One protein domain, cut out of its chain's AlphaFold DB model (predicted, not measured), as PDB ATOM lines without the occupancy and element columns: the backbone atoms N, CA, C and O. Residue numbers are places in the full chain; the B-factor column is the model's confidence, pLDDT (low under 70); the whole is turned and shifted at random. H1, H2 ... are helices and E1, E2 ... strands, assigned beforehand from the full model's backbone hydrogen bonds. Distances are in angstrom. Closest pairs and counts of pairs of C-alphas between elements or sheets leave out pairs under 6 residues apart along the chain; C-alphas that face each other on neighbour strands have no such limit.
ATOM      1  N   ILE A  16     284.345 236.394 338.981       83.25
ATOM      2  CA  ILE A  16     283.476 235.598 339.848       83.25
ATOM      3  C   ILE A  16     284.062 235.477 341.250       83.25
ATOM      4  O   ILE A  16     283.330 235.682 342.219       83.25
ATOM      5  N   ALA A  17     285.351 235.157 341.351       88.88
ATOM      6  CA  ALA A  17     286.031 235.008 342.631       88.88
ATOM      7  C   ALA A  17     286.052 236.335 343.400       88.88
ATOM      8  O   ALA A  17     285.734 236.358 344.585       88.88
ATOM      9  N   ARG A  18     286.316 237.451 342.705       92.00
ATOM     10  CA  ARG A  18     286.336 238.793 343.304       92.00
ATOM     11  C   ARG A  18     285.012 239.132 343.985       92.00
ATOM     12  O   ARG A  18     285.016 239.519 345.147       92.00
ATOM     13  N   TRP A  19     283.882 238.909 343.311       92.62
ATOM     14  CA  TRP A  19     282.566 239.181 343.902       92.62
ATOM     15  C   TRP A  19     282.263 238.308 345.125       92.62
ATOM     16  O   TRP A  19     281.704 238.811 346.094       92.62
ATOM     17  N   HIS A  20     282.642 237.025 345.108       93.25
ATOM     18  CA  HIS A  20     282.448 236.152 346.272       93.25
ATOM     19  C   HIS A  20     283.335 236.563 347.447       93.25
ATOM     20  O   HIS A  20     282.858 236.560 348.573       93.25
ATOM     21  N   ILE A  21     284.589 236.954 347.196       95.38
ATOM     22  CA  ILE A  21     285.507 237.424 348.242       95.38
ATOM     23  C   ILE A  21     284.971 238.704 348.879       95.38
ATOM     24  O   ILE A  21     284.860 238.770 350.100       95.38
ATOM     25  N   VAL A  22     284.591 239.693 348.060       95.31
ATOM     26  CA  VAL A  22     284.018 240.955 348.553       95.31
ATOM     27  C   VAL A  22     282.778 240.671 349.389       95.31
ATOM     28  O   VAL A  22     282.708 241.114 350.527       95.31
ATOM     29  N   LEU A  23     281.844 239.872 348.866       95.75
ATOM     30  CA  LEU A  23     280.623 239.518 349.579       95.75
ATOM     31  C   LEU A  23     280.908 238.781 350.891       95.75
ATOM     32  O   LEU A  23     280.314 239.121 351.912       95.75
ATOM     33  N   ALA A  24     281.775 237.768 350.876       97.25
ATOM     34  CA  ALA A  24     282.106 236.982 352.059       97.25
ATOM     35  C   ALA A  24     282.723 237.870 353.141       97.25
ATOM     36  O   ALA A  24     282.309 237.806 354.295       97.25
ATOM     37  N   PHE A  25     283.646 238.750 352.751       97.81
ATOM     38  CA  PHE A  25     284.294 239.688 353.655       97.81
ATOM     39  C   PHE A  25     283.304 240.707 354.229       97.81
ATOM     40  O   PHE A  25     283.220 240.861 355.446       97.81
ATOM     41  N   THR A  26     282.482 241.350 353.391       97.44
ATOM     42  CA  THR A  26     281.478 242.316 353.868       97.44
ATOM     43  C   THR A  26     280.413 241.653 354.738       97.44
ATOM     44  O   THR A  26     279.987 242.235 355.732       97.44
ATOM     45  N   SER A  27     280.008 240.422 354.404       97.81
ATOM     46  CA  SER A  27     279.058 239.640 355.206       97.81
ATOM     47  C   SER A  27     279.659 239.277 356.558       97.81
ATOM     48  O   SER A  27     278.993 239.429 357.575       97.81
ATOM     49  N   ALA A  28     280.924 238.847 356.585       97.94
ATOM     50  CA  ALA A  28     281.630 238.536 357.819       97.94
ATOM     51  C   ALA A  28     281.747 239.772 358.717       97.94
ATOM     52  O   ALA A  28     281.449 239.666 359.898       97.94
ATOM     53  N   ILE A  29     282.096 240.942 358.167       97.44
ATOM     54  CA  ILE A  29     282.142 242.200 358.929       97.44
ATOM     55  C   ILE A  29     280.765 242.541 359.497       97.44
ATOM     56  O   ILE A  29     280.646 242.770 360.697       97.44
ATOM     57  N   TYR A  30     279.722 242.550 358.661       97.50
ATOM     58  CA  TYR A  30     278.362 242.854 359.104       97.50
ATOM     59  C   TYR A  30     277.917 241.913 360.229       97.50
ATOM     60  O   TYR A  30     277.492 242.371 361.287       97.50
ATOM     61  N   LEU A  31     278.051 240.600 360.032       97.38
ATOM     62  CA  LEU A  31     277.647 239.611 361.027       97.38
ATOM     63  C   LEU A  31     278.490 239.718 362.295       97.38
ATOM     64  O   LEU A  31     277.939 239.660 363.387       97.38
ATOM     65  N   TYR A  32     279.800 239.925 362.166       96.69
ATOM     66  CA  TYR A  32     280.691 240.084 363.307       96.69
ATOM     67  C   TYR A  32     280.267 241.260 364.188       96.69
ATOM     68  O   TYR A  32     280.101 241.082 365.390       96.69
ATOM     69  N   LEU A  33     280.003 242.426 363.592       95.69
ATOM     70  CA  LEU A  33     279.564 243.620 364.322       95.69
ATOM     71  C   LEU A  33     278.207 243.436 365.023       95.69
ATOM     72  O   LEU A  33     277.953 244.083 366.033       95.69
ATOM     73  N   ASN A  34     277.342 242.554 364.512       95.31
ATOM     74  CA  ASN A  34     276.052 242.243 365.136       95.31
ATOM     75  C   ASN A  34     276.126 241.099 366.166       95.31
ATOM     76  O   ASN A  34     275.230 240.962 366.993       95.31
ATOM     77  N   LEU A  35     277.168 240.266 366.121       95.38
ATOM     78  CA  LEU A  35     277.349 239.104 367.000       95.38
ATOM     79  C   LEU A  35     278.318 239.371 368.159       95.38
ATOM     80  O   LEU A  35     278.259 238.682 369.184       95.38
ATOM     81  N   PHE A  36     279.212 240.346 368.005       95.12
ATOM     82  CA  PHE A  36     280.301 240.625 368.930       95.12
ATOM     83  C   PHE A  36     280.454 242.130 369.152       95.12
ATOM     84  O   PHE A  36     280.531 242.908 368.205       95.12
ATOM     85  N   SER A  37     280.577 242.537 370.417       90.88
ATOM     86  CA  SER A  37     280.985 243.904 370.769       90.88
ATOM     87  C   SER A  37     282.499 244.094 370.605       90.88
ATOM     88  O   SER A  37     282.969 245.167 370.237       90.88
ATOM     89  N   SER A  38     283.276 243.039 370.864       87.81
ATOM     90  CA  SER A  38     284.725 242.975 370.640       87.81
ATOM     91  C   SER A  38     285.162 241.512 370.493       87.81
ATOM     92  O   SER A  38     284.356 240.609 370.729       87.81
ATOM     93  N   LEU A  39     286.448 241.254 370.208       81.81
ATOM     94  CA  LEU A  39     286.996 239.892 370.070       81.81
ATOM     95  C   LEU A  39     286.636 238.940 371.220       81.81
ATOM     96  O   LEU A  39     286.551 237.735 370.993       81.81
ATOM     97  N   ARG A  40     286.427 239.466 372.432       85.12
ATOM     98  CA  ARG A  40     286.183 238.672 373.645       85.12
ATOM     99  C   ARG A  40     284.744 238.712 374.152       85.12
ATOM    100  O   ARG A  40     284.405 237.907 375.012       85.12
ATOM    101  N   PHE A  41     283.906 239.615 373.643       89.38
ATOM    102  CA  PHE A  41     282.573 239.861 374.199       89.38
ATOM    103  C   PHE A  41     281.480 239.553 373.165       89.38
ATOM    104  O   PHE A  41     281.080 240.453 372.417       89.38
ATOM    105  N   PRO A  42     281.018 238.285 373.085       92.62
ATOM    106  CA  PRO A  42     279.864 237.916 372.273       92.62
ATOM    107  C   PRO A  42     278.568 238.430 372.909       92.62
ATOM    108  O   PRO A  42     278.425 238.428 374.133       92.62
ATOM    109  N   PHE A  43     277.602 238.830 372.084       91.44
ATOM    110  CA  PHE A  43     276.256 239.118 372.572       91.44
ATOM    111  C   PHE A  43     275.521 237.823 372.914       91.44
ATOM    112  O   PHE A  43     275.603 236.839 372.177       91.44
ATOM    113  N   LEU A  44     274.773 237.837 374.019       87.62
ATOM    114  CA  LEU A  44     273.858 236.752 374.349       87.62
ATOM    115  C   LEU A  44     272.618 236.869 373.460       87.62
ATOM    116  O   LEU A  44     271.776 237.747 373.654       87.62
ATOM    117  N   LEU A  45     272.529 235.987 372.472       84.56
ATOM    118  CA  LEU A  45     271.400 235.930 371.555       84.56
ATOM    119  C   LEU A  45     270.219 235.221 372.225       84.56
ATOM    120  O   LEU A  45     270.377 234.174 372.854       84.56
ATOM    121  N   SER A  46     269.030 235.806 372.088       79.31
ATOM    122  CA  SER A  46     267.778 235.194 372.547       79.31
ATOM    123  C   SER A  46     267.232 234.199 371.510       79.31
ATOM    124  O   SER A  46     267.717 234.113 370.379       79.31
ATOM    125  N   GLY A  47     266.191 233.461 371.882       85.50
ATOM    126  CA  GLY A  47     265.500 232.502 371.020       85.50
ATOM    127  C   GLY A  47     265.902 231.053 371.275       85.50
ATOM    128  O   GLY A  47     266.401 230.696 372.340       85.50
ATOM    129  N   ASP A  48     265.663 230.197 370.288       88.44
ATOM    130  CA  ASP A  48     265.819 228.747 370.396       88.44
ATOM    131  C   ASP A  48     267.281 228.271 370.417       88.44
ATOM    132  O   ASP A  48     267.554 227.135 370.801       88.44
ATOM    133  N   GLN A  49     268.240 229.145 370.092       90.38
ATOM    134  CA  GLN A  49     269.673 228.837 370.162       90.38
ATOM    135  C   GLN A  49     270.117 228.384 371.557       90.38
ATOM    136  O   GLN A  49     270.974 227.507 371.670       90.38
ATOM    137  N   ILE A  50     269.510 228.933 372.616       92.19
ATOM    138  CA  ILE A  50     269.852 228.570 373.994       92.19
ATOM    139  C   ILE A  50     269.521 227.105 374.301       92.19
ATOM    140  O   ILE A  50     270.248 226.458 375.053       92.19
ATOM    141  N   TYR A  51     268.476 226.545 373.680       93.81
ATOM    142  CA  TYR A  51     268.123 225.136 373.855       93.81
ATOM    143  C   TYR A  51     269.181 224.220 373.248       93.81
ATOM    144  O   TYR A  51     269.556 223.236 373.880       93.81
ATOM    145  N   PHE A  52     269.710 224.575 372.075       95.81
ATOM    146  CA  PHE A  52     270.776 223.812 371.425       95.81
ATOM    147  C   PHE A  52     272.112 223.921 372.156       95.81
ATOM    148  O   PHE A  52     272.866 222.952 372.208       95.81
ATOM    149  N   TRP A  53     272.398 225.076 372.762       95.00
ATOM    150  CA  TRP A  53     273.537 225.197 373.665       95.00
ATOM    151  C   TRP A  53     273.363 224.242 374.852       95.00
ATOM    152  O   TRP A  53     274.199 223.359 375.043       95.00
ATOM    153  N   MET A  54     272.264 224.341 375.605       96.44
ATOM    154  CA  MET A  54     272.029 223.463 376.758       96.44
ATOM    155  C   MET A  54     272.048 221.975 376.371       96.44
ATOM    156  O   MET A  54     272.662 221.168 377.067       96.44
ATOM    157  N   GLY A  55     271.423 221.601 375.252       97.00
ATOM    158  CA  GLY A  55     271.443 220.235 374.723       97.00
ATOM    159  C   GLY A  55     272.861 219.748 374.423       97.00
ATOM    160  O   GLY A  55     273.246 218.658 374.851       97.00
ATOM    161  N   ALA A  56     273.682 220.581 373.786       97.75
ATOM    162  CA  ALA A  56     275.076 220.266 373.508       97.75
ATOM    163  C   ALA A  56     275.925 220.084 374.775       97.75
ATOM    164  O   ALA A  56     276.700 219.130 374.828       97.75
ATOM    165  N   GLN A  57     275.758 220.913 375.815       97.94
ATOM    166  CA  GLN A  57     276.470 220.721 377.094       97.94
ATOM    167  C   GLN A  57     276.120 219.375 377.727       97.94
ATOM    168  O   GLN A  57     276.989 218.648 378.203       97.94
ATOM    169  N   ARG A  58     274.839 218.992 377.676       98.19
ATOM    170  CA  ARG A  58     274.376 217.695 378.185       98.19
ATOM    171  C   ARG A  58     274.993 216.532 377.409       98.19
ATOM    172  O   ARG A  58     275.417 215.559 378.028       98.19
ATOM    173  N   ILE A  59     275.103 216.650 376.084       98.31
ATOM    174  CA  ILE A  59     275.770 215.650 375.234       98.31
ATOM    175  C   ILE A  59     277.265 215.552 375.556       98.31
ATOM    176  O   ILE A  59     277.796 214.446 375.661       98.31
ATOM    177  N   VAL A  60     277.953 216.683 375.740       98.25
ATOM    178  CA  VAL A  60     279.365 216.705 376.164       98.25
ATOM    179  C   VAL A  60     279.531 216.045 377.536       98.25
ATOM    180  O   VAL A  60     280.452 215.253 377.714       98.25
ATOM    181  N   GLY A  61     278.582 216.266 378.450       97.81
ATOM    182  CA  GLY A  61     278.489 215.600 379.752       97.81
ATOM    183  C   GLY A  61     278.051 214.128 379.716       97.81
ATOM    184  O   GLY A  61     277.819 213.544 380.772       97.81
ATOM    185  N   GLY A  62     277.917 213.516 378.533       97.50
ATOM    186  CA  GLY A  62     277.638 212.085 378.372       97.50
ATOM    187  C   GLY A  62     276.156 211.697 378.338       97.50
ATOM    188  O   GLY A  62     275.846 210.506 378.313       97.50
ATOM    189  N   GLN A  63     275.234 212.662 378.310       97.94
ATOM    190  CA  GLN A  63     273.802 212.386 378.185       97.94
ATOM    191  C   GLN A  63     273.398 212.184 376.719       97.94
ATOM    192  O   GLN A  63     273.793 212.934 375.828       97.94
ATOM    193  N   ALA A  64     272.560 211.187 376.457       96.69
ATOM    194  CA  ALA A  64     272.023 210.898 375.137       96.69
ATOM    195  C   ALA A  64     270.706 211.651 374.894       96.69
ATOM    196  O   ALA A  64     269.746 211.532 375.660       96.69
ATOM    197  N   ILE A  65     270.644 212.387 373.782       97.06
ATOM    198  CA  ILE A  65     269.433 213.085 373.333       97.06
ATOM    199  C   ILE A  65     268.272 212.107 373.108       97.06
ATOM    200  O   ILE A  65     268.472 210.955 372.718       97.06
ATOM    201  N   TYR A  66     267.057 212.563 373.407       96.31
ATOM    202  CA  TYR A  66     265.803 211.803 373.464       96.31
ATOM    203  C   TYR A  66     265.730 210.735 374.552       96.31
ATOM    204  O   TYR A  66     264.632 210.490 375.040       96.31
ATOM    205  N   ARG A  67     266.847 210.117 374.965       96.00
ATOM    206  CA  ARG A  67     266.883 209.104 376.033       96.00
ATOM    207  C   ARG A  67     266.958 209.728 377.424       96.00
ATOM    208  O   ARG A  67     266.127 209.420 378.277       96.00
ATOM    209  N   ASP A  68     267.924 210.612 377.624       97.12
ATOM    210  CA  ASP A  68     268.236 211.213 378.924       97.12
ATOM    211  C   ASP A  68     267.634 212.620 379.037       97.12
ATOM    212  O   ASP A  68     267.433 213.146 380.133       97.12
ATOM    213  N   PHE A  69     267.305 213.234 377.896       96.69
ATOM    214  CA  PHE A  69     266.612 214.513 377.849       96.69
ATOM    215  C   PHE A  69     265.710 214.671 376.638       96.69
ATOM    216  O   PHE A  69     265.923 214.060 375.592       96.69
ATOM    217  N   PHE A  70     264.684 215.499 376.802       95.06
ATOM    218  CA  PHE A  70     263.706 215.783 375.764       95.06
ATOM    219  C   PHE A  70     264.213 216.866 374.806       95.06
ATOM    220  O   PHE A  70     264.740 217.883 375.253       95.06
ATOM    221  N   GLN A  71     263.996 216.649 373.510       94.94
ATOM    222  CA  GLN A  71     264.174 217.631 372.445       94.94
ATOM    223  C   GLN A  71     263.070 217.406 371.407       94.94
ATOM    224  O   GLN A  71     262.753 216.258 371.091       94.94
ATOM    225  N   CYS A  72     262.465 218.479 370.896       93.88
ATOM    226  CA  CYS A  72     261.411 218.404 369.873       93.88
ATOM    227  C   CYS A  72     261.921 218.640 368.441       93.88
ATOM    228  O   CYS A  72     261.174 218.515 367.472       93.88
ATOM    229  N   THR A  73     263.199 218.974 368.303       95.44
ATOM    230  CA  THR A  73     263.904 219.172 367.037       95.44
ATOM    231  C   THR A  73     264.839 217.992 366.758       95.44
ATOM    232  O   THR A  73     265.282 217.339 367.700       95.44
ATOM    233  N   PRO A  74     265.148 217.704 365.479       97.06
ATOM    234  CA  PRO A  74     266.177 216.741 365.099       97.06
ATOM    235  C   PRO A  74     267.547 217.010 365.745       97.06
ATOM    236  O   PRO A  74     267.899 218.167 365.986       97.06
ATOM    237  N   PRO A  75     268.376 215.970 365.952       97.44
ATOM    238  CA  PRO A  75     269.556 216.076 366.809       97.44
ATOM    239  C   PRO A  75     270.756 216.748 366.123       97.44
ATOM    240  O   PRO A  75     271.771 216.990 366.770       97.44
ATOM    241  N   GLY A  76     270.687 217.043 364.818       97.88
ATOM    242  CA  GLY A  76     271.833 217.519 364.043       97.88
ATOM    243  C   GLY A  76     272.460 218.798 364.590       97.88
ATOM    244  O   GLY A  76     273.682 218.904 364.645       97.88
ATOM    245  N   THR A  77     271.649 219.746 365.056       97.75
ATOM    246  CA  THR A  77     272.156 221.017 365.603       97.75
ATOM    247  C   THR A  77     272.839 220.818 366.953       97.75
ATOM    248  O   THR A  77     273.938 221.330 367.162       97.75
ATOM    249  N   ASP A  78     272.227 220.031 367.844       97.75
ATOM    250  CA  ASP A  78     272.804 219.680 369.145       97.75
ATOM    251  C   ASP A  78     274.151 218.962 368.976       97.75
ATOM    252  O   ASP A  78     275.112 219.258 369.683       97.75
ATOM    253  N   LEU A  79     274.258 218.065 367.987       98.19
ATOM    254  CA  LEU A  79     275.503 217.364 367.673       98.19
ATOM    255  C   LEU A  79     276.588 218.284 367.106       98.19
ATOM    256  O   LEU A  79     277.752 218.134 367.482       98.19
ATOM    257  N   VAL A  80     276.235 219.232 366.230       98.31
ATOM    258  CA  VAL A  80     277.192 220.227 365.716       98.31
ATOM    259  C   VAL A  80     277.759 221.050 366.869       98.31
ATOM    260  O   VAL A  80     278.978 221.160 366.995       98.31
ATOM    261  N   TYR A  81     276.906 221.567 367.756       98.12
ATOM    262  CA  TYR A  81     277.385 222.320 368.912       98.12
ATOM    263  C   TYR A  81     278.170 221.461 369.895       98.12
ATOM    264  O   TYR A  81     279.207 221.911 370.373       98.12
ATOM    265  N   ALA A  82     277.754 220.220 370.154       98.44
ATOM    266  CA  ALA A  82     278.505 219.315 371.020       98.44
ATOM    267  C   ALA A  82     279.911 219.043 370.463       98.44
ATOM    268  O   ALA A  82     280.884 219.034 371.216       98.44
ATOM    269  N   ALA A  83     280.044 218.870 369.144       98.38
ATOM    270  CA  ALA A  83     281.342 218.732 368.492       98.38
ATOM    271  C   ALA A  83     282.186 220.010 368.634       98.38
ATOM    272  O   ALA A  83     283.353 219.932 369.015       98.38
ATOM    273  N   CYS A  84     281.600 221.186 368.399       98.25
ATOM    274  CA  CYS A  84     282.301 222.457 368.575       98.25
ATOM    275  C   CYS A  84     282.724 222.695 370.032       98.25
ATOM    276  O   CYS A  84     283.850 223.121 370.265       98.25
ATOM    277  N   PHE A  85     281.884 222.376 371.017       98.25
ATOM    278  CA  PHE A  85     282.219 222.523 372.435       98.25
ATOM    279  C   PHE A  85     283.326 221.577 372.887       98.25
ATOM    280  O   PHE A  85     284.162 221.978 373.691       98.25
ATOM    281  N   LYS A  86     283.411 220.364 372.327       97.75
ATOM    282  CA  LYS A  86     284.553 219.470 372.587       97.75
ATOM    283  C   LYS A  86     285.886 220.051 372.116       97.75
ATOM    284  O   LYS A  86     286.911 219.750 372.717       97.75
ATOM    285  N   VAL A  87     285.881 220.850 371.047       98.12
ATOM    286  CA  VAL A  87     287.104 221.419 370.454       98.12
ATOM    287  C   VAL A  87     287.445 222.791 371.040       98.12
ATOM    288  O   VAL A  87     288.607 223.070 371.310       98.12
ATOM    289  N   PHE A  88     286.443 223.650 371.235       97.19
ATOM    290  CA  PHE A  88     286.621 225.069 371.569       97.19
ATOM    291  C   PHE A  88     286.138 225.448 372.979       97.19
ATOM    292  O   PHE A  88     286.309 226.593 373.395       97.19
ATOM    293  N   GLY A  89     285.537 224.511 373.716       96.88
ATOM    294  CA  GLY A  89     284.938 224.741 375.032       96.88
ATOM    295  C   GLY A  89     283.480 225.215 374.985       96.88
ATOM    296  O   GLY A  89     282.974 225.683 373.963       96.88
ATOM    297  N   GLU A  90     282.789 225.101 376.119       95.94
ATOM    298  CA  GLU A  90     281.364 225.426 376.282       95.94
ATOM    299  C   GLU A  90     281.137 226.930 376.514       95.94
ATOM    300  O   GLU A  90     280.813 227.369 377.618       95.94
ATOM    301  N   THR A  91     281.339 227.751 375.480       94.44
ATOM    302  CA  THR A  91     281.204 229.217 375.580       94.44
ATOM    303  C   THR A  91     280.219 229.796 374.559       94.44
ATOM    304  O   THR A  91     280.104 229.294 373.440       94.44
ATOM    305  N   ILE A  92     279.569 230.920 374.907       92.88
ATOM    306  CA  ILE A  92     278.703 231.716 373.996       92.88
ATOM    307  C   ILE A  92     279.448 232.084 372.713       92.88
ATOM    308  O   ILE A  92     278.884 232.176 371.623       92.88
ATOM    309  N   TRP A  93     280.752 232.317 372.836       95.25
ATOM    310  CA  TRP A  93     281.571 232.713 371.708       95.25
ATOM    311  C   TRP A  93     281.492 231.682 370.578       95.25
ATOM    312  O   TRP A  93     281.328 232.053 369.417       95.25
ATOM    313  N   VAL A  94     281.509 230.389 370.921       96.06
ATOM    314  CA  VAL A  94     281.404 229.291 369.954       96.06
ATOM    315  C   VAL A  94     280.050 229.310 369.251       96.06
ATOM    316  O   VAL A  94     279.998 229.156 368.031       96.06
ATOM    317  N   THR A  95     278.955 229.568 369.971       95.44
ATOM    318  CA  THR A  95     277.625 229.621 369.353       95.44
ATOM    319  C   THR A  95     277.490 230.781 368.366       95.44
ATOM    320  O   THR A  95     276.933 230.608 367.279       95.44
ATOM    321  N   ASN A  96     278.071 231.939 368.686       96.00
ATOM    322  CA  ASN A  96     278.080 233.098 367.791       96.00
ATOM    323  C   ASN A  96     279.027 232.887 366.603       96.00
ATOM    324  O   ASN A  96     278.701 233.278 365.485       96.00
ATOM    325  N   ALA A  97     280.166 232.220 366.800       96.50
ATOM    326  CA  ALA A  97     281.078 231.876 365.712       96.50
ATOM    327  C   ALA A  97     280.417 230.931 364.694       96.50
ATOM    328  O   ALA A  97     280.529 231.148 363.488       96.50
ATOM    329  N   VAL A  98     279.664 229.930 365.162       97.31
ATOM    330  CA  VAL A  98     278.883 229.041 364.287       97.31
ATOM    331  C   VAL A  98     277.820 229.829 363.510       97.31
ATOM    332  O   VAL A  98     277.694 229.629 362.303       97.31
ATOM    333  N   ALA A  99     277.107 230.762 364.155       96.62
ATOM    334  CA  ALA A  99     276.165 231.656 363.472       96.62
ATOM    335  C   ALA A  99     276.855 232.513 362.401       96.62
ATOM    336  O   ALA A  99     276.392 232.582 361.266       96.62
ATOM    337  N   LEU A 100     278.015 233.096 362.707       97.69
ATOM    338  CA  LEU A 100     278.788 233.870 361.738       97.69
ATOM    339  C   LEU A 100     279.138 233.031 360.504       97.69
ATOM    340  O   LEU A 100     278.853 233.442 359.377       97.69
ATOM    341  N   VAL A 101     279.722 231.846 360.704       97.94
ATOM    342  CA  VAL A 101     280.121 230.951 359.606       97.94
ATOM    343  C   VAL A 101     278.904 230.539 358.777       97.94
ATOM    344  O   VAL A 101     278.934 230.625 357.548       97.94
ATOM    345  N   LEU A 102     277.812 230.148 359.436       97.81
ATOM    346  CA  LEU A 102     276.577 229.735 358.777       97.81
ATOM    347  C   LEU A 102     275.964 230.870 357.943       97.81
ATOM    348  O   LEU A 102     275.530 230.634 356.812       97.81
ATOM    349  N   GLY A 103     275.981 232.101 358.455       97.81
ATOM    350  CA  GLY A 103     275.515 233.288 357.745       97.81
ATOM    351  C   GLY A 103     276.365 233.622 356.519       97.81
ATOM    352  O   GLY A 103     275.815 233.849 355.440       97.81
ATOM    353  N   VAL A 104     277.698 233.580 356.634       98.44
ATOM    354  CA  VAL A 104     278.612 233.828 355.501       98.44
ATOM    355  C   VAL A 104     278.431 232.775 354.405       98.44
ATOM    356  O   VAL A 104     278.318 233.130 353.228       98.44
ATOM    357  N   LEU A 105     278.356 231.491 354.770       98.06
ATOM    358  CA  LEU A 105     278.116 230.406 353.813       98.06
ATOM    359  C   LEU A 105     276.760 230.571 353.118       98.06
ATOM    360  O   LEU A 105     276.676 230.458 351.892       98.06
ATOM    361  N   SER A 106     275.717 230.912 353.879       97.81
ATOM    362  CA  SER A 106     274.374 231.156 353.345       97.81
ATOM    363  C   SER A 106     274.350 232.348 352.387       97.81
ATOM    364  O   SER A 106     273.743 232.256 351.320       97.81
ATOM    365  N   ALA A 107     275.053 233.440 352.707       97.94
ATOM    366  CA  ALA A 107     275.181 234.603 351.831       97.94
ATOM    367  C   ALA A 107     275.898 234.250 350.520       97.94
ATOM    368  O   ALA A 107     275.387 234.540 349.438       97.94
ATOM    369  N   CYS A 108     277.039 233.557 350.592       97.62
ATOM    370  CA  CYS A 108     277.781 233.129 349.404       97.62
ATOM    371  C   CYS A 108     276.927 232.242 348.489       97.62
ATOM    372  O   CYS A 108     276.916 232.416 347.268       97.62
ATOM    373  N   LEU A 109     276.173 231.315 349.079       96.94
ATOM    374  CA  LEU A 109     275.322 230.399 348.333       96.94
ATOM    375  C   LEU A 109     274.093 231.106 347.744       96.94
ATOM    376  O   LEU A 109     273.772 230.893 346.574       96.94
ATOM    377  N   CYS A 110     273.467 232.012 348.502       97.50
ATOM    378  CA  CYS A 110     272.390 232.882 348.027       97.50
ATOM    379  C   CYS A 110     272.844 233.708 346.816       97.50
ATOM    380  O   CYS A 110     272.154 233.746 345.799       97.50
ATOM    381  N   PHE A 111     274.042 234.292 346.870       97.19
ATOM    382  CA  PHE A 111     274.611 235.030 345.746       97.19
ATOM    383  C   PHE A 111     274.883 234.139 344.538       97.19
ATOM    384  O   PHE A 111     274.554 234.506 343.405       97.19
ATOM    385  N   SER A 112     275.429 232.937 344.759       95.69
ATOM    386  CA  SER A 112     275.635 231.969 343.683       95.69
ATOM    387  C   SER A 112     274.323 231.548 343.016       95.69
ATOM    388  O   SER A 112     274.343 231.277 341.815       95.69
ATOM    389  N   LEU A 113     273.218 231.460 343.758       95.69
ATOM    390  CA  LEU A 113     271.889 231.165 343.219       95.69
ATOM    391  C   LEU A 113     271.315 232.375 342.472       95.69
ATOM    392  O   LEU A 113     270.943 232.260 341.305       95.69
ATOM    393  N   ALA A 114     271.320 233.557 343.094       96.25
ATOM    394  CA  ALA A 114     270.787 234.786 342.507       96.25
ATOM    395  C   ALA A 114     271.456 235.106 341.164       96.25
ATOM    396  O   ALA A 114     270.789 235.427 340.184       96.25
ATOM    397  N   ARG A 115     272.775 234.929 341.065       94.12
ATOM    398  CA  ARG A 115     273.535 235.180 339.831       94.12
ATOM    399  C   ARG A 115     273.183 234.298 338.640       94.12
ATOM    400  O   ARG A 115     273.573 234.640 337.520       94.12
ATOM    401  N   GLN A 116     272.532 233.162 338.865       92.62
ATOM    402  CA  GLN A 116     272.023 232.344 337.768       92.62
ATOM    403  C   GLN A 116     270.748 232.946 337.161       92.62
ATOM    404  O   GLN A 116     270.410 232.632 336.027       92.62
ATOM    405  N   LEU A 117     270.070 233.836 337.891       92.88
ATOM    406  CA  LEU A 117     268.840 234.504 337.465       92.88
ATOM    407  C   LEU A 117     269.078 235.957 337.032       92.88
ATOM    408  O   LEU A 117     268.337 236.482 336.207       92.88
ATOM    409  N   MET A 118     270.101 236.625 337.575       94.31
ATOM    410  CA  MET A 118     270.347 238.052 337.336       94.31
ATOM    411  C   MET A 118     271.839 238.408 337.191       94.31
ATOM    412  O   MET A 118     272.737 237.577 337.348       94.31
ATOM    413  N   LYS A 119     272.123 239.668 336.826       93.31
ATOM    414  CA  LYS A 119     273.492 240.217 336.756       93.31
ATOM    415  C   LYS A 119     274.103 240.359 338.162       93.31
ATOM    416  O   LYS A 119     273.394 240.298 339.160       93.31
ATOM    417  N   ASN A 120     275.416 240.584 338.249       93.25
ATOM    418  CA  ASN A 120     276.136 240.596 339.532       93.25
ATOM    419  C   ASN A 120     275.614 241.657 340.520       93.25
ATOM    420  O   ASN A 120     275.369 241.319 341.670       93.25
ATOM    421  N   ALA A 121     275.389 242.898 340.079       93.44
ATOM    422  CA  ALA A 121     274.911 243.975 340.955       93.44
ATOM    423  C   ALA A 121     273.533 243.692 341.600       93.44
ATOM    424  O   ALA A 121     273.448 243.713 342.828       93.44
ATOM    425  N   PRO A 122     272.462 243.352 340.849       96.50
ATOM    426  CA  PRO A 122     271.188 242.995 341.475       96.50
ATOM    427  C   PRO A 122     271.276 241.696 342.287       96.50
ATOM    428  O   PRO A 122     270.606 241.588 343.310       96.50
ATOM    429  N   ALA A 123     272.139 240.742 341.907       96.50
ATOM    430  CA  ALA A 123     272.360 239.539 342.709       96.50
ATOM    431  C   ALA A 123     272.973 239.876 344.074       96.50
ATOM    432  O   ALA A 123     272.543 239.323 345.081       96.50
ATOM    433  N   MET A 124     273.930 240.809 344.127       96.19
ATOM    434  CA  MET A 124     274.477 241.297 345.393       96.19
ATOM    435  C   MET A 124     273.417 241.987 346.236       96.19
ATOM    436  O   MET A 124     273.354 241.729 347.432       96.19
ATOM    437  N   LEU A 125     272.585 242.835 345.627       96.94
ATOM    438  CA  LEU A 125     271.502 243.502 346.344       96.94
ATOM    439  C   LEU A 125     270.524 242.478 346.933       96.94
ATOM    440  O   LEU A 125     270.200 242.563 348.111       96.94
ATOM    441  N   ALA A 126     270.112 241.472 346.157       97.69
ATOM    442  CA  ALA A 126     269.244 240.399 346.639       97.69
ATOM    443  C   ALA A 126     269.874 239.635 347.816       97.69
ATOM    444  O   ALA A 126     269.205 239.376 348.816       97.69
ATOM    445  N   THR A 127     271.170 239.320 347.738       97.81
ATOM    446  CA  THR A 127     271.892 238.667 348.836       97.81
ATOM    447  C   THR A 127     272.051 239.567 350.056       97.81
ATOM    448  O   THR A 127     271.902 239.086 351.176       97.81
ATOM    449  N   ALA A 128     272.309 240.860 349.871       97.56
ATOM    450  CA  ALA A 128     272.385 241.821 350.964       97.56
ATOM    451  C   ALA A 128     271.029 241.954 351.673       97.56
ATOM    452  O   ALA A 128     270.975 241.914 352.898       97.56
ATOM    453  N   LEU A 129     269.926 242.017 350.918       97.56
ATOM    454  CA  LEU A 129     268.571 242.024 351.476       97.56
ATOM    455  C   LEU A 129     268.268 240.729 352.240       97.56
ATOM    456  O   LEU A 129     267.743 240.795 353.346       97.56
ATOM    457  N   PHE A 130     268.644 239.565 351.702       97.25
ATOM    458  CA  PHE A 130     268.545 238.291 352.422       97.25
ATOM    459  C   PHE A 130     269.338 238.324 353.738       97.25
ATOM    460  O   PHE A 130     268.800 237.995 354.797       97.25
ATOM    461  N   LEU A 131     270.601 238.755 353.686       97.44
ATOM    462  CA  LEU A 131     271.493 238.763 354.840       97.44
ATOM    463  C   LEU A 131     271.015 239.731 355.927       97.44
ATOM    464  O   LEU A 131     271.056 239.389 357.102       97.44
ATOM    465  N   VAL A 132     270.550 240.924 355.555       96.44
ATOM    466  CA  VAL A 132     270.135 241.951 356.519       96.44
ATOM    467  C   VAL A 132     268.722 241.683 357.037       96.44
ATOM    468  O   VAL A 132     268.513 241.635 358.246       96.44
ATOM    469  N   LEU A 133     267.749 241.473 356.143       95.56
ATOM    470  CA  LEU A 133     266.328 241.431 356.512       95.56
ATOM    471  C   LEU A 133     265.864 240.061 357.008       95.56
ATOM    472  O   LEU A 133     264.899 239.990 357.770       95.56
ATOM    473  N   ILE A 134     266.512 238.980 356.564       94.12
ATOM    474  CA  ILE A 134     266.096 237.613 356.893       94.12
ATOM    475  C   ILE A 134     267.079 237.002 357.888       94.12
ATOM    476  O   ILE A 134     266.687 236.688 359.009       94.12
ATOM    477  N   TYR A 135     268.357 236.893 357.517       94.44
ATOM    478  CA  TYR A 135     269.362 236.293 358.396       94.44
ATOM    479  C   TYR A 135     269.656 237.169 359.620       94.44
ATOM    480  O   TYR A 135     269.610 236.691 360.745       94.44
ATOM    481  N   GLY A 136     269.876 238.471 359.422       92.44
ATOM    482  CA  GLY A 136     270.164 239.424 360.498       92.44
ATOM    483  C   GLY A 136     269.006 239.618 361.477       92.44
ATOM    484  O   GLY A 136     269.238 239.857 362.656       92.44
ATOM    485  N   LYS A 137     267.755 239.458 361.024       89.94
ATOM    486  CA  LYS A 137     266.578 239.496 361.906       89.94
ATOM    487  C   LYS A 137     266.516 238.285 362.839       89.94
ATOM    488  O   LYS A 137     266.119 238.423 363.992       89.94
ATOM    489  N   PHE A 138     266.898 237.111 362.342       88.12
ATOM    490  CA  PHE A 138     266.951 235.860 363.101       88.12
ATOM    491  C   PHE A 138     268.402 235.409 363.238       88.12
ATOM    492  O   PHE A 138     268.766 234.312 362.810       88.12
ATOM    493  N   LEU A 139     269.227 236.305 363.787       90.38
ATOM    494  CA  LEU A 139     270.672 236.155 363.882       90.38
ATOM    495  C   LEU A 139     271.033 235.111 364.937       90.38
ATOM    496  O   LEU A 139     271.437 235.442 366.044       90.38
ATOM    497  N   ASN A 140     270.843 233.842 364.602       89.81
ATOM    498  CA  ASN A 140     271.165 232.703 365.442       89.81
ATOM    499  C   ASN A 140     271.528 231.487 364.573       89.81
ATOM    500  O   ASN A 140     271.120 231.382 363.420       89.81
ATOM    501  N   ALA A 141     272.327 230.555 365.098       92.06
ATOM    502  CA  ALA A 141     272.624 229.297 364.406       92.06
ATOM    503  C   ALA A 141     271.700 228.195 364.921       92.06
ATOM    504  O   ALA A 141     272.072 227.365 365.753       92.06
ATOM    505  N   THR A 142     270.461 228.234 364.451       94.19
ATOM    506  CA  THR A 142     269.421 227.277 364.825       94.19
ATOM    507  C   THR A 142     269.246 226.221 363.752       94.19
ATOM    508  O   THR A 142     269.706 226.349 362.614       94.19
TER     509      THR A 142
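What this domain is: This is residues 16 to 142 of the 313 residues of the protein "4-amino-4-deoxy-L-arabinose transferase-like glycosyltransferase" of Silvibacterium bohemicum (UniProt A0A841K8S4). Picture a long helix, H4, with H1 and H5 packed side by side on it, and at its beginning a small head of two shorter helices, H2 and H3, that cross each other steeply. H1 and H5 only just meet, and the head adds to the length of the whole at the end of H4 away from the turn into H5. The printed part has 127 residues, with five named helices and one named strand in the order H1 E1 H2 H3 H4 H5, and its class is mostly helix. It is only just compact, close to loose, with a radius of gyration of the C-alphas of 16.4 A, and it spans 51 by 31 by 24 A, an elongated outline.

How they stand to each other: Begin with H1, residues 16 to 35, and look from it to H4, residues 92 to 117, the hub: they touch, closest at the C-alphas of Ala 24 and Val 104, 5.8 A apart. Their tilt is shallow at 34.7 degrees, only just short of steep, opposite ways. With H5, residues 120 to 135, they form an up-and-down bundle, each helix running against the one before it. H4 and H5 are a helical hairpin; residues 103 to 115 of H4 touch H5, closest at the C-alphas of Ala 114 and Ala 123, 5.0 A apart, and the tilt of 35.2 degrees is only just steep. Residues 19 to 27 of H1 only just touch H5, with 3 pairs of C-alphas within 8 A, closest at Ser 27 and Leu 131, 7.6 A. After H1, look at E1, residues 36 to 38, which pairs with no named strand; it pairs antiparallel with residues 41 to 42. Next, H2, residues 49 to 60, touches H3, residues 76 to 88, at a steep tilt of 65 degrees, the same way; the C-alphas of Ala 56 and Ala 82, their closest, are 4.3 A apart. Residues 94 to 95 of H4 touch H3, closest at the C-alphas of Phe 88 and Val 94, 6.9 A. H2 and H5 are apart. Every O i to N i+4 pair is within hydrogen-bond range in H1, H2 and H3; in H4 20 of 22 are, in H5 11 of 12.

Where its parts are: Find C-alpha 16 at (283.476, 235.598, 339.848); from there H1 runs 28.1 A. H4 starts at C-alpha 92, (278.703, 231.716, 373.996), and runs 37.9 A. H5, 20.5 A long, ends at C-alpha 135, (269.362, 236.293, 358.396).

The domain as a whole: The C-alphas farthest apart are those of Asp 68 and Lys 119, 51.4 A. The printed part has no cut; the link from H2 to H3, residues 61 to 75, is long. No printed residue is under 70 in pLDDT.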